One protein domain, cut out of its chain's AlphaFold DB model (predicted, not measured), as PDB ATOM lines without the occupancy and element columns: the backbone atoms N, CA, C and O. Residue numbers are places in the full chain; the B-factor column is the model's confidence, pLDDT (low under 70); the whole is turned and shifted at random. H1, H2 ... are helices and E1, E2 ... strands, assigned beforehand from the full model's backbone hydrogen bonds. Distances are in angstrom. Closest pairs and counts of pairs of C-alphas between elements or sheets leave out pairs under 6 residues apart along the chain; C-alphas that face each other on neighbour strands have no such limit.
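Overview. This is residues 9 to 81 of the 219 residues of an uncharacterized protein of Verrucomicrobiales bacterium (UniProt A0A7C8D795). Three short helices gather at one end of a small body, a ladder of two very short strands, E1 and E2, lies in the middle, and a strand hairpin, E3 and E4, makes the other end. H2 and H3 pack crosswise on each other, while H1 is near H2 without clearly touching it; residues 48 to 49, in the long link after H3, pair with E2 as a further short piece of strand. The printed part has 73 residues, with three named helices and four named strands in the order H1, E1, H2, H3, E2, E3, E4, and its class is mixed, helices and strands. Its two sheets, E1 - E2 and E3 - E4, are both antiparallel. The whole is compact, with a radius of gyration of the C-alphas of 11.6 A, and spans 35 by 24 by 20 A.

Arrangement. H1, residues 9 to 19, is close to but not clearly touching H2, residues 24 to 30; their closest C-alphas, those of Ala 12 and Leu 30, are 5.9 A apart. The two run opposite ways at a steep tilt of 59 degrees. E1, residues 21 to 23, is the antiparallel neighbour of E2, residues 57 to 59, with N 22 and O 58 at 3.0 A and N 58 and O 22 at 2.8 A, within hydrogen-bond range. H2 touches H3, residues 35 to 44, about perpendicular at 89 degrees; their closest C-alphas, those of Ala 28 and Ala 38, are 5.0 A apart. H1 and H3 are apart. E3, residues 71 to 74, and E4, residues 77 to 80, form an antiparallel hairpin, with N 74 and O 77 at 2.8 A and N 72 and O 79 at 3.0 A. The closest C-alphas of E2 and E4, those of Tyr 57 and Val 77, are 7.4 A apart. In H1, H2 and H3 every O i to N i+4 pair is within hydrogen-bond range.

Along the chain. H1 begins at C-alpha 9 (-39.599, -39.970, 18.423) and is 15.2 A long from first to last C-alpha. E1 is 7.2 A long, H2 9.9 A and H3 14.4 A, with C-alpha 44 at (-36.381, -29.833, 13.580). E2 is 7.0 A long, E3 10.1 A and E4 10.5 A, ending at C-alpha 80 (-30.747, -18.007, 25.509).

Size, cuts and confidence. The two C-alphas farthest apart, those of His 32 and Ala 68, are 36.5 A apart. The printed part has no cut. The links H3 to E2, 12 residues, and E2 to E3, 11 residues, are long. The mean pLDDT of the printed part is 95.7, and no printed residue is under 70.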
ATOM      1  N   GLU A   9     -39.740 -41.422  18.306       87.94
ATOM      2  CA  GLU A   9     -39.599 -39.970  18.423       87.94
ATOM      3  C   GLU A   9     -40.489 -39.382  19.530       87.94
ATOM      4  O   GLU A   9     -40.001 -38.600  20.347       87.94
ATOM      5  N   ASP A  10     -41.747 -39.817  19.646       90.94
ATOM      6  CA  ASP A  10     -42.642 -39.375  20.725       90.94
ATOM      7  C   ASP A  10     -42.091 -39.760  22.104       90.94
ATOM      8  O   ASP A  10     -42.079 -38.948  23.039       90.94
ATOM      9  N   ARG A  11     -41.568 -40.985  22.230       92.75
ATOM     10  CA  ARG A  11     -40.944 -41.463  23.471       92.75
ATOM     11  C   ARG A  11     -39.696 -40.667  23.827       92.75
ATOM     12  O   ARG A  11     -39.494 -40.321  24.999       92.75
ATOM     13  N   ALA A  12     -38.874 -40.371  22.823       92.50
ATOM     14  CA  ALA A  12     -37.669 -39.583  22.983       92.50
ATOM     15  C   ALA A  12     -38.000 -38.164  23.455       92.50
ATOM     16  O   ALA A  12     -37.477 -37.722  24.475       92.50
ATOM     17  N   LEU A  13     -38.950 -37.484  22.811       94.94
ATOM     18  CA  LEU A  13     -39.366 -36.140  23.215       94.94
ATOM     19  C   LEU A  13     -39.931 -36.112  24.640       94.94
ATOM     20  O   LEU A  13     -39.635 -35.194  25.403       94.94
ATOM     21  N   ARG A  14     -40.707 -37.122  25.052       95.50
ATOM     22  CA  ARG A  14     -41.193 -37.211  26.442       95.50
ATOM     23  C   ARG A  14     -40.064 -37.431  27.445       95.50
ATOM     24  O   ARG A  14     -40.084 -36.829  28.515       95.50
ATOM     25  N   THR A  15     -39.082 -38.264  27.113       95.44
ATOM     26  CA  THR A  15     -37.902 -38.478  27.967       95.44
ATOM     27  C   THR A  15     -37.049 -37.215  28.060       95.44
ATOM     28  O   THR A  15     -36.655 -36.829  29.159       95.44
ATOM     29  N   PHE A  16     -36.832 -36.525  26.938       96.06
ATOM     30  CA  PHE A  16     -36.094 -35.267  26.894       96.06
ATOM     31  C   PHE A  16     -36.783 -34.210  27.768       96.06
ATOM     32  O   PHE A  16     -36.145 -33.652  28.654       96.06
ATOM     33  N   ARG A  17     -38.105 -34.022  27.651       95.12
ATOM     34  CA  ARG A  17     -38.854 -33.100  28.532       95.12
ATOM     35  C   ARG A  17     -38.663 -33.397  30.016       95.12
ATOM     36  O   ARG A  17     -38.456 -32.475  30.795       95.12
ATOM     37  N   LYS A  18     -38.686 -34.676  30.407       95.31
ATOM     38  CA  LYS A  18     -38.453 -35.086  31.802       95.31
ATOM     39  C   LYS A  18     -37.039 -34.752  32.280       95.31
ATOM     40  O   LYS A  18     -36.873 -34.331  33.418       95.31
ATOM     41  N   ARG A  19     -36.026 -34.934  31.425       95.50
ATOM     42  CA  ARG A  19     -34.623 -34.596  31.737       95.50
ATOM     43  C   ARG A  19     -34.328 -33.098  31.642       95.50
ATOM     44  O   ARG A  19     -33.356 -32.635  32.235       95.50
ATOM     45  N   ARG A  20     -35.170 -32.346  30.929       96.75
ATOM     46  CA  ARG A  20     -35.058 -30.922  30.569       96.75
ATOM     47  C   ARG A  20     -33.884 -30.594  29.652       96.75
ATOM     48  O   ARG A  20     -34.091 -29.958  28.623       96.75
ATOM     49  N   ILE A  21     -32.679 -31.044  29.995       97.75
ATOM     50  CA  ILE A  21     -31.466 -30.846  29.201       97.75
ATOM     51  C   ILE A  21     -30.842 -32.185  28.802       97.75
ATOM     52  O   ILE A  21     -30.928 -33.150  29.558       97.75
ATOM     53  N   MET A  22     -30.220 -32.240  27.624       97.88
ATOM     54  CA  MET A  22     -29.476 -33.410  27.132       97.88
ATOM     55  C   MET A  22     -28.273 -32.986  26.279       97.88
ATOM     56  O   MET A  22     -28.278 -31.896  25.701       97.88
ATOM     57  N   THR A  23     -27.244 -33.829  26.172       98.12
ATOM     58  CA  THR A  23     -26.158 -33.658  25.192       98.12
ATOM     59  C   THR A  23     -26.528 -34.251  23.833       98.12
ATOM     60  O   THR A  23     -27.520 -34.968  23.685       98.12
ATOM     61  N   LEU A  24     -25.727 -33.953  22.809       97.38
ATOM     62  CA  LEU A  24     -25.940 -34.491  21.466       97.38
ATOM     63  C   LEU A  24     -25.831 -36.023  21.425       97.38
ATOM     64  O   LEU A  24     -26.586 -36.670  20.700       97.38
ATOM     65  N   GLU A  25     -24.909 -36.588  22.203       97.75
ATOM     66  CA  GLU A  25     -24.686 -38.030  22.333       97.75
ATOM     67  C   GLU A  25     -25.889 -38.705  22.992       97.75
ATOM     68  O   GLU A  25     -26.434 -39.653  22.433       97.75
ATOM     69  N   GLU A  26     -26.379 -38.156  24.107       97.50
ATOM     70  CA  GLU A  26     -27.556 -38.696  24.790       97.50
ATOM     71  C   GLU A  26     -28.803 -38.649  23.895       97.50
ATOM     72  O   GLU A  26     -29.629 -39.558  23.925       97.50
ATOM     73  N   VAL A  27     -28.956 -37.597  23.079       96.75
ATOM     74  CA  VAL A  27     -30.056 -37.508  22.106       96.75
ATOM     75  C   VAL A  27     -29.913 -38.581  21.030       96.75
ATOM     76  O   VAL A  27     -30.911 -39.206  20.683       96.75
ATOM     77  N   ALA A  28     -28.705 -38.804  20.508       96.88
ATOM     78  CA  ALA A  28     -28.440 -39.821  19.492       96.88
ATOM     79  C   ALA A  28     -28.715 -41.241  20.005       96.88
ATOM     80  O   ALA A  28     -29.347 -42.031  19.303       96.88
ATOM     81  N   GLU A  29     -28.311 -41.532  21.242       96.38
ATOM     82  CA  GLU A  29     -28.623 -42.785  21.929       96.38
ATOM     83  C   GLU A  29     -30.133 -42.960  22.119       96.38
ATOM     84  O   GLU A  29     -30.673 -44.021  21.811       96.38
ATOM     85  N   LEU A  30     -30.830 -41.904  22.551       94.31
ATOM     86  CA  LEU A  30     -32.264 -41.940  22.846       94.31
ATOM     87  C   LEU A  30     -33.137 -42.260  21.623       94.31
ATOM     88  O   LEU A  30     -34.187 -42.883  21.769       94.31
ATOM     89  N   ILE A  31     -32.725 -41.827  20.428       92.88
ATOM     90  CA  ILE A  31     -33.433 -42.102  19.165       92.88
ATOM     91  C   ILE A  31     -32.756 -43.183  18.310       92.88
ATOM     92  O   ILE A  31     -33.172 -43.396  17.172       92.88
ATOM     93  N   HIS A  32     -31.722 -43.845  18.838       94.12
ATOM     94  CA  HIS A  32     -30.944 -44.886  18.162       94.12
ATOM     95  C   HIS A  32     -30.439 -44.479  16.769       94.12
ATOM     96  O   HIS A  32     -30.613 -45.202  15.786       94.12
ATOM     97  N   CYS A  33     -29.819 -43.302  16.659       94.50
ATOM     98  CA  CYS A  33     -29.298 -42.807  15.387       94.50
ATOM     99  C   CYS A  33     -27.856 -42.303  15.486       94.50
ATOM    100  O   CYS A  33     -27.281 -42.172  16.561       94.50
ATOM    101  N   SER A  34     -27.271 -41.945  14.342       97.00
ATOM    102  CA  SER A  34     -25.972 -41.269  14.321       97.00
ATOM    103  C   SER A  34     -26.054 -39.852  14.907       97.00
ATOM    104  O   SER A  34     -27.090 -39.185  14.838       97.00
ATOM    105  N   ILE A  35     -24.920 -39.339  15.386       97.12
ATOM    106  CA  ILE A  35     -24.759 -37.950  15.854       97.12
ATOM    107  C   ILE A  35     -25.246 -36.928  14.813       97.12
ATOM    108  O   ILE A  35     -25.860 -35.911  15.146       97.12
ATOM    109  N   HIS A  36     -25.005 -37.203  13.529       96.75
ATOM    110  CA  HIS A  36     -25.432 -36.325  12.445       96.75
ATOM    111  C   HIS A  36     -26.964 -36.247  12.341       96.75
ATOM    112  O   HIS A  36     -27.524 -35.156  12.213       96.75
ATOM    113  N   THR A  37     -27.648 -37.387  12.443       96.25
ATOM    114  CA  THR A  37     -29.115 -37.447  12.440       96.25
ATOM    115  C   THR A  37     -29.700 -36.793  13.692       96.25
ATOM    116  O   THR A  37     -30.640 -36.007  13.572       96.25
ATOM    117  N   ALA A  38     -29.099 -37.006  14.866       96.81
ATOM    118  CA  ALA A  38     -29.509 -36.358  16.113       96.81
ATOM    119  C   ALA A  38     -29.446 -34.829  16.013       96.81
ATOM    120  O   ALA A  38     -30.391 -34.133  16.382       96.81
ATOM    121  N   ARG A  39     -28.385 -34.289  15.400       95.88
ATOM    122  CA  ARG A  39     -28.259 -32.845  15.159       95.88
ATOM    123  C   ARG A  39     -29.355 -32.308  14.236       95.88
ATOM    124  O   ARG A  39     -29.895 -31.233  14.494       95.88
ATOM    125  N   ARG A  40     -29.710 -33.042  13.173       96.56
ATOM    126  CA  ARG A  40     -30.837 -32.662  12.299       96.56
ATOM    127  C   ARG A  40     -32.156 -32.662  13.073       96.56
ATOM    128  O   ARG A  40     -32.930 -31.722  12.923       96.56
ATOM    129  N   ARG A  41     -32.383 -33.660  13.933       95.88
ATOM    130  CA  ARG A  41     -33.585 -33.752  14.778       95.88
ATOM    131  C   ARG A  41     -33.692 -32.597  15.766       95.88
ATOM    132  O   ARG A  41     -34.726 -31.943  15.790       95.88
ATOM    133  N   LEU A  42     -32.613 -32.259  16.470       96.50
ATOM    134  CA  LEU A  42     -32.568 -31.088  17.356       96.50
ATOM    135  C   LEU A  42     -32.942 -29.789  16.630       96.50
ATOM    136  O   LEU A  42     -33.674 -28.967  17.180       96.50
ATOM    137  N   LYS A  43     -32.498 -29.625  15.376       95.75
ATOM    138  CA  LYS A  43     -32.892 -28.485  14.538       95.75
ATOM    139  C   LYS A  43     -34.390 -28.506  14.215       95.75
ATOM    140  O   LYS A  43     -35.042 -27.473  14.334       95.75
ATOM    141  N   THR A  44     -34.940 -29.662  13.840       96.19
ATOM    142  CA  THR A  44     -36.381 -29.833  13.580       96.19
ATOM    143  C   THR A  44     -37.222 -29.543  14.823       96.19
ATOM    144  O   THR A  44     -38.234 -28.856  14.729       96.19
ATOM    145  N   TRP A  45     -36.775 -29.990  15.996       95.50
ATOM    146  CA  TRP A  45     -37.432 -29.738  17.283       95.50
ATOM    147  C   TRP A  45     -37.203 -28.324  17.825       95.50
ATOM    148  O   TRP A  45     -37.712 -27.992  18.892       95.50
ATOM    149  N   ARG A  46     -36.441 -27.491  17.102       96.06
ATOM    150  CA  ARG A  46     -36.095 -26.115  17.486       96.06
ATOM    151  C   ARG A  46     -35.425 -26.031  18.862       96.06
ATOM    152  O   ARG A  46     -35.633 -25.070  19.589       96.06
ATOM    153  N   ALA A  47     -34.628 -27.036  19.220       96.88
ATOM    154  CA  ALA A  47     -33.965 -27.076  20.515       96.88
ATOM    155  C   ALA A  47     -33.005 -25.885  20.693       96.88
ATOM    156  O   ALA A  47     -32.236 -25.548  19.787       96.88
ATOM    157  N   HIS A  48     -33.009 -25.282  21.879       97.31
ATOM    158  CA  HIS A  48     -32.032 -24.261  22.245       97.31
ATOM    159  C   HIS A  48     -30.723 -24.929  22.648       97.31
ATOM    160  O   HIS A  48     -30.719 -25.971  23.300       97.31
ATOM    161  N   THR A  49     -29.607 -24.318  22.264       97.25
ATOM    162  CA  THR A  49     -28.259 -24.760  22.637       97.25
ATOM    163  C   THR A  49     -27.745 -23.893  23.781       97.25
ATOM    164  O   THR A  49     -28.035 -22.695  23.821       97.25
ATOM    165  N   SER A  50     -26.984 -24.470  24.709       97.69
ATOM    166  CA  SER A  50     -26.373 -23.706  25.791       97.69
ATOM    167  C   SER A  50     -25.385 -22.679  25.235       97.69
ATOM    168  O   SER A  50     -24.615 -22.963  24.320       97.69
ATOM    169  N   TYR A  51     -25.369 -21.467  25.780       96.69
ATOM    170  CA  TYR A  51     -24.370 -20.468  25.393       96.69
ATOM    171  C   TYR A  51     -23.068 -20.597  26.197       96.69
ATOM    172  O   TYR A  51     -22.056 -19.998  25.837       96.69
ATOM    173  N   ASN A  52     -23.085 -21.386  27.274       95.31
ATOM    174  CA  ASN A  52     -21.907 -21.820  28.014       95.31
ATOM    175  C   ASN A  52     -21.588 -23.301  27.721       95.31
ATOM    176  O   ASN A  52     -22.265 -23.945  26.912       95.31
ATOM    177  N   HIS A  53     -20.520 -23.833  28.329       95.25
ATOM    178  CA  HIS A  53     -20.042 -25.209  28.096       95.25
ATOM    179  C   HIS A  53     -19.806 -25.536  26.614       95.25
ATOM    180  O   HIS A  53     -20.085 -26.645  26.169       95.25
ATOM    181  N   ASN A  54     -19.334 -24.558  25.832       92.81
ATOM    182  CA  ASN A  54     -19.077 -24.698  24.393       92.81
ATOM    183  C   ASN A  54     -20.285 -25.212  23.578       92.81
ATOM    184  O   ASN A  54     -20.101 -25.869  22.558       92.81
ATOM    185  N   GLY A  55     -21.518 -24.936  24.021       94.00
ATOM    186  CA  GLY A  55     -22.727 -25.388  23.324       94.00
ATOM    187  C   GLY A  55     -23.012 -26.881  23.436       94.00
ATOM    188  O   GLY A  55     -23.659 -27.449  22.560       94.00
ATOM    189  N   ARG A  56     -22.516 -27.526  24.496       96.50
ATOM    190  CA  ARG A  56     -22.650 -28.971  24.712       96.50
ATOM    191  C   ARG A  56     -24.077 -29.430  25.016       96.50
ATOM    192  O   ARG A  56     -24.413 -30.575  24.720       96.50
ATOM    193  N   TYR A  57     -24.889 -28.577  25.634       98.19
ATOM    194  CA  TYR A  57     -26.204 -28.964  26.136       98.19
ATOM    195  C   TYR A  57     -27.326 -28.382  25.285       98.19
ATOM    196  O   TYR A  57     -27.229 -27.263  24.778       98.19
ATOM    197  N   TYR A  58     -28.414 -29.135  25.187       97.94
ATOM    198  CA  TYR A  58     -29.615 -28.787  24.445       97.94
ATOM    199  C   TYR A  58     -30.843 -28.857  25.343       97.94
ATOM    200  O   TYR A  58     -30.893 -29.677  26.257       97.94
ATOM    201  N   THR A  59     -31.851 -28.042  25.047       97.88
ATOM    202  CA  THR A  59     -33.177 -28.087  25.681       97.88
ATOM    203  C   THR A  59     -34.268 -27.921  24.639       97.88
ATOM    204  O   THR A  59     -34.096 -27.183  23.667       97.88
ATOM    205  N   LEU A  60     -35.408 -28.574  24.845       97.12
ATOM    206  CA  LEU A  60     -36.599 -28.316  24.039       97.12
ATOM    207  C   LEU A  60     -37.215 -26.952  24.408       97.12
ATOM    208  O   LEU A  60     -37.092 -26.538  25.567       97.12
ATOM    209  N   PRO A  61     -37.877 -26.254  23.462       95.38
ATOM    210  CA  PRO A  61     -38.496 -24.950  23.721       95.38
ATOM    211  C   PRO A  61     -39.510 -24.953  24.866       95.38
ATOM    212  O   PRO A  61     -39.565 -24.008  25.638       95.38
ATOM    213  N   ASP A  62     -40.293 -26.023  24.991       94.50
ATOM    214  CA  ASP A  62     -41.342 -26.178  26.003       94.50
ATOM    215  C   ASP A  62     -40.816 -26.619  27.380       94.50
ATOM    216  O   ASP A  62     -41.557 -26.585  28.359       94.50
ATOM    217  N   ALA A  63     -39.545 -27.020  27.474       94.38
ATOM    218  CA  ALA A  63     -38.886 -27.382  28.731       94.38
ATOM    219  C   ALA A  63     -38.070 -26.227  29.349       94.38
ATOM    220  O   ALA A  63     -37.661 -26.311  30.516       94.38
ATOM    221  N   ALA A  64     -37.808 -25.176  28.566       95.12
ATOM    222  CA  ALA A  64     -37.037 -24.012  28.978       95.12
ATOM    223  C   ALA A  64     -37.936 -22.953  29.636       95.12
ATOM    224  O   ALA A  64     -38.993 -22.611  29.117       95.12
ATOM    225  N   GLU A  65     -37.483 -22.400  30.759       96.12
ATOM    226  CA  GLU A  65     -38.180 -21.339  31.496       96.12
ATOM    227  C   GLU A  65     -37.391 -20.033  31.356       96.12
ATOM    228  O   GLU A  65     -36.621 -19.654  32.239       96.12
ATOM    229  N   PHE A  66     -37.515 -19.379  30.200       96.19
ATOM    230  CA  PHE A  66     -36.834 -18.108  29.956       96.19
ATOM    231  C   PHE A  66     -37.416 -16.992  30.826       96.19
ATOM    232  O   PHE A  66     -38.633 -16.834  30.926       96.19
ATOM    233  N   ASP A  67     -36.533 -16.213  31.441       94.12
ATOM    234  CA  ASP A  67     -36.889 -15.011  32.182       94.12
ATOM    235  C   ASP A  67     -37.241 -13.840  31.242       94.12
ATOM    236  O   ASP A  67     -37.199 -13.949  30.013       94.12
ATOM    237  N   ALA A  68     -37.577 -12.684  31.825       89.75
ATOM    238  CA  ALA A  68     -37.876 -11.460  31.075       89.75
ATOM    239  C   ALA A  68     -36.705 -10.990  30.191       89.75
ATOM    240  O   ALA A  68     -36.910 -10.274  29.211       89.75
ATOM    241  N   ASP A  69     -35.485 -11.412  30.522       88.25
ATOM    242  CA  ASP A  69     -34.272 -11.110  29.783       88.25
ATOM    243  C   ASP A  69     -33.986 -12.116  28.658       88.25
ATOM    244  O   ASP A  69     -33.012 -11.937  27.914       88.25
ATOM    245  N   GLY A  70     -34.831 -13.140  28.506       94.69
ATOM    246  CA  GLY A  70     -34.692 -14.196  27.513       94.69
ATOM    247  C   GLY A  70     -33.648 -15.247  27.870       94.69
ATOM    248  O   GLY A  70     -33.176 -15.965  26.982       94.69
ATOM    249  N   LEU A  71     -33.243 -15.312  29.139       96.50
ATOM    250  CA  LEU A  71     -32.214 -16.210  29.637       96.50
ATOM    251  C   LEU A  71     -32.841 -17.282  30.519       96.50
ATOM    252  O   LEU A  71     -33.786 -17.045  31.261       96.50
ATOM    253  N   TRP A  72     -32.295 -18.486  30.449       97.81
ATOM    254  CA  TRP A  72     -32.681 -19.564  31.347       97.81
ATOM    255  C   TRP A  72     -31.429 -20.229  31.897       97.81
ATOM    256  O   TRP A  72     -30.534 -20.619  31.144       97.81
ATOM    257  N   LYS A  73     -31.340 -20.327  33.224       96.62
ATOM    258  CA  LYS A  73     -30.207 -20.933  33.928       96.62
ATOM    259  C   LYS A  73     -30.689 -22.200  34.622       96.62
ATOM    260  O   LYS A  73     -31.579 -22.148  35.462       96.62
ATOM    261  N   TRP A  74     -30.072 -23.330  34.296       96.81
ATOM    262  CA  TRP A  74     -30.422 -24.634  34.845       96.81
ATOM    263  C   TRP A  74     -29.166 -25.380  35.291       96.81
ATOM    264  O   TRP A  74     -28.358 -25.776  34.459       96.81
ATOM    265  N   HIS A  75     -28.986 -25.558  36.605       95.00
ATOM    266  CA  HIS A  75     -27.871 -26.325  37.189       95.00
ATOM    267  C   HIS A  75     -26.482 -25.966  36.609       95.00
ATOM    268  O   HIS A  75     -25.669 -26.834  36.306       95.00
ATOM    269  N   GLY A  76     -26.208 -24.670  36.412       95.56
ATOM    270  CA  GLY A  76     -24.934 -24.196  35.849       95.56
ATOM    271  C   GLY A  76     -24.819 -24.284  34.319       95.56
ATOM    272  O   GLY A  76     -23.773 -23.942  33.766       95.56
ATOM    273  N   VAL A  77     -25.871 -24.701  33.617       97.75
ATOM    274  CA  VAL A  77     -26.000 -24.651  32.154       97.75
ATOM    275  C   VAL A  77     -26.934 -23.513  31.780       97.75
ATOM    276  O   VAL A  77     -28.017 -23.381  32.350       97.75
ATOM    277  N   PHE A  78     -26.515 -22.664  30.846       97.81
ATOM    278  CA  PHE A  78     -27.238 -21.440  30.529       97.81
ATOM    279  C   PHE A  78     -27.680 -21.411  29.070       97.81
ATOM    280  O   PHE A  78     -26.889 -21.676  28.164       97.81
ATOM    281  N   PHE A  79     -28.939 -21.048  28.857       98.19
ATOM    282  CA  PHE A  79     -29.603 -20.988  27.563       98.19
ATOM    283  C   PHE A  79     -30.110 -19.581  27.282       98.19
ATOM    284  O   PHE A  79     -30.392 -18.804  28.194       98.19
ATOM    285  N   SER A  80     -30.237 -19.278  25.996       97.50
ATOM    286  CA  SER A  80     -30.747 -18.007  25.509       97.50
ATOM    287  C   SER A  80     -31.741 -18.248  24.386       97.50
ATOM    288  O   SER A  80     -31.481 -19.037  23.468       97.50
ATOM    289  N   GLN A  81     -32.859 -17.529  24.427       96.31
ATOM    290  CA  GLN A  81     -33.814 -17.516  23.320       96.31
ATOM    291  C   GLN A  81     -33.212 -16.913  22.039       96.31
ATOM    292  O   GLN A  81     -33.654 -17.225  20.938       96.31
TER     293      GLN A  81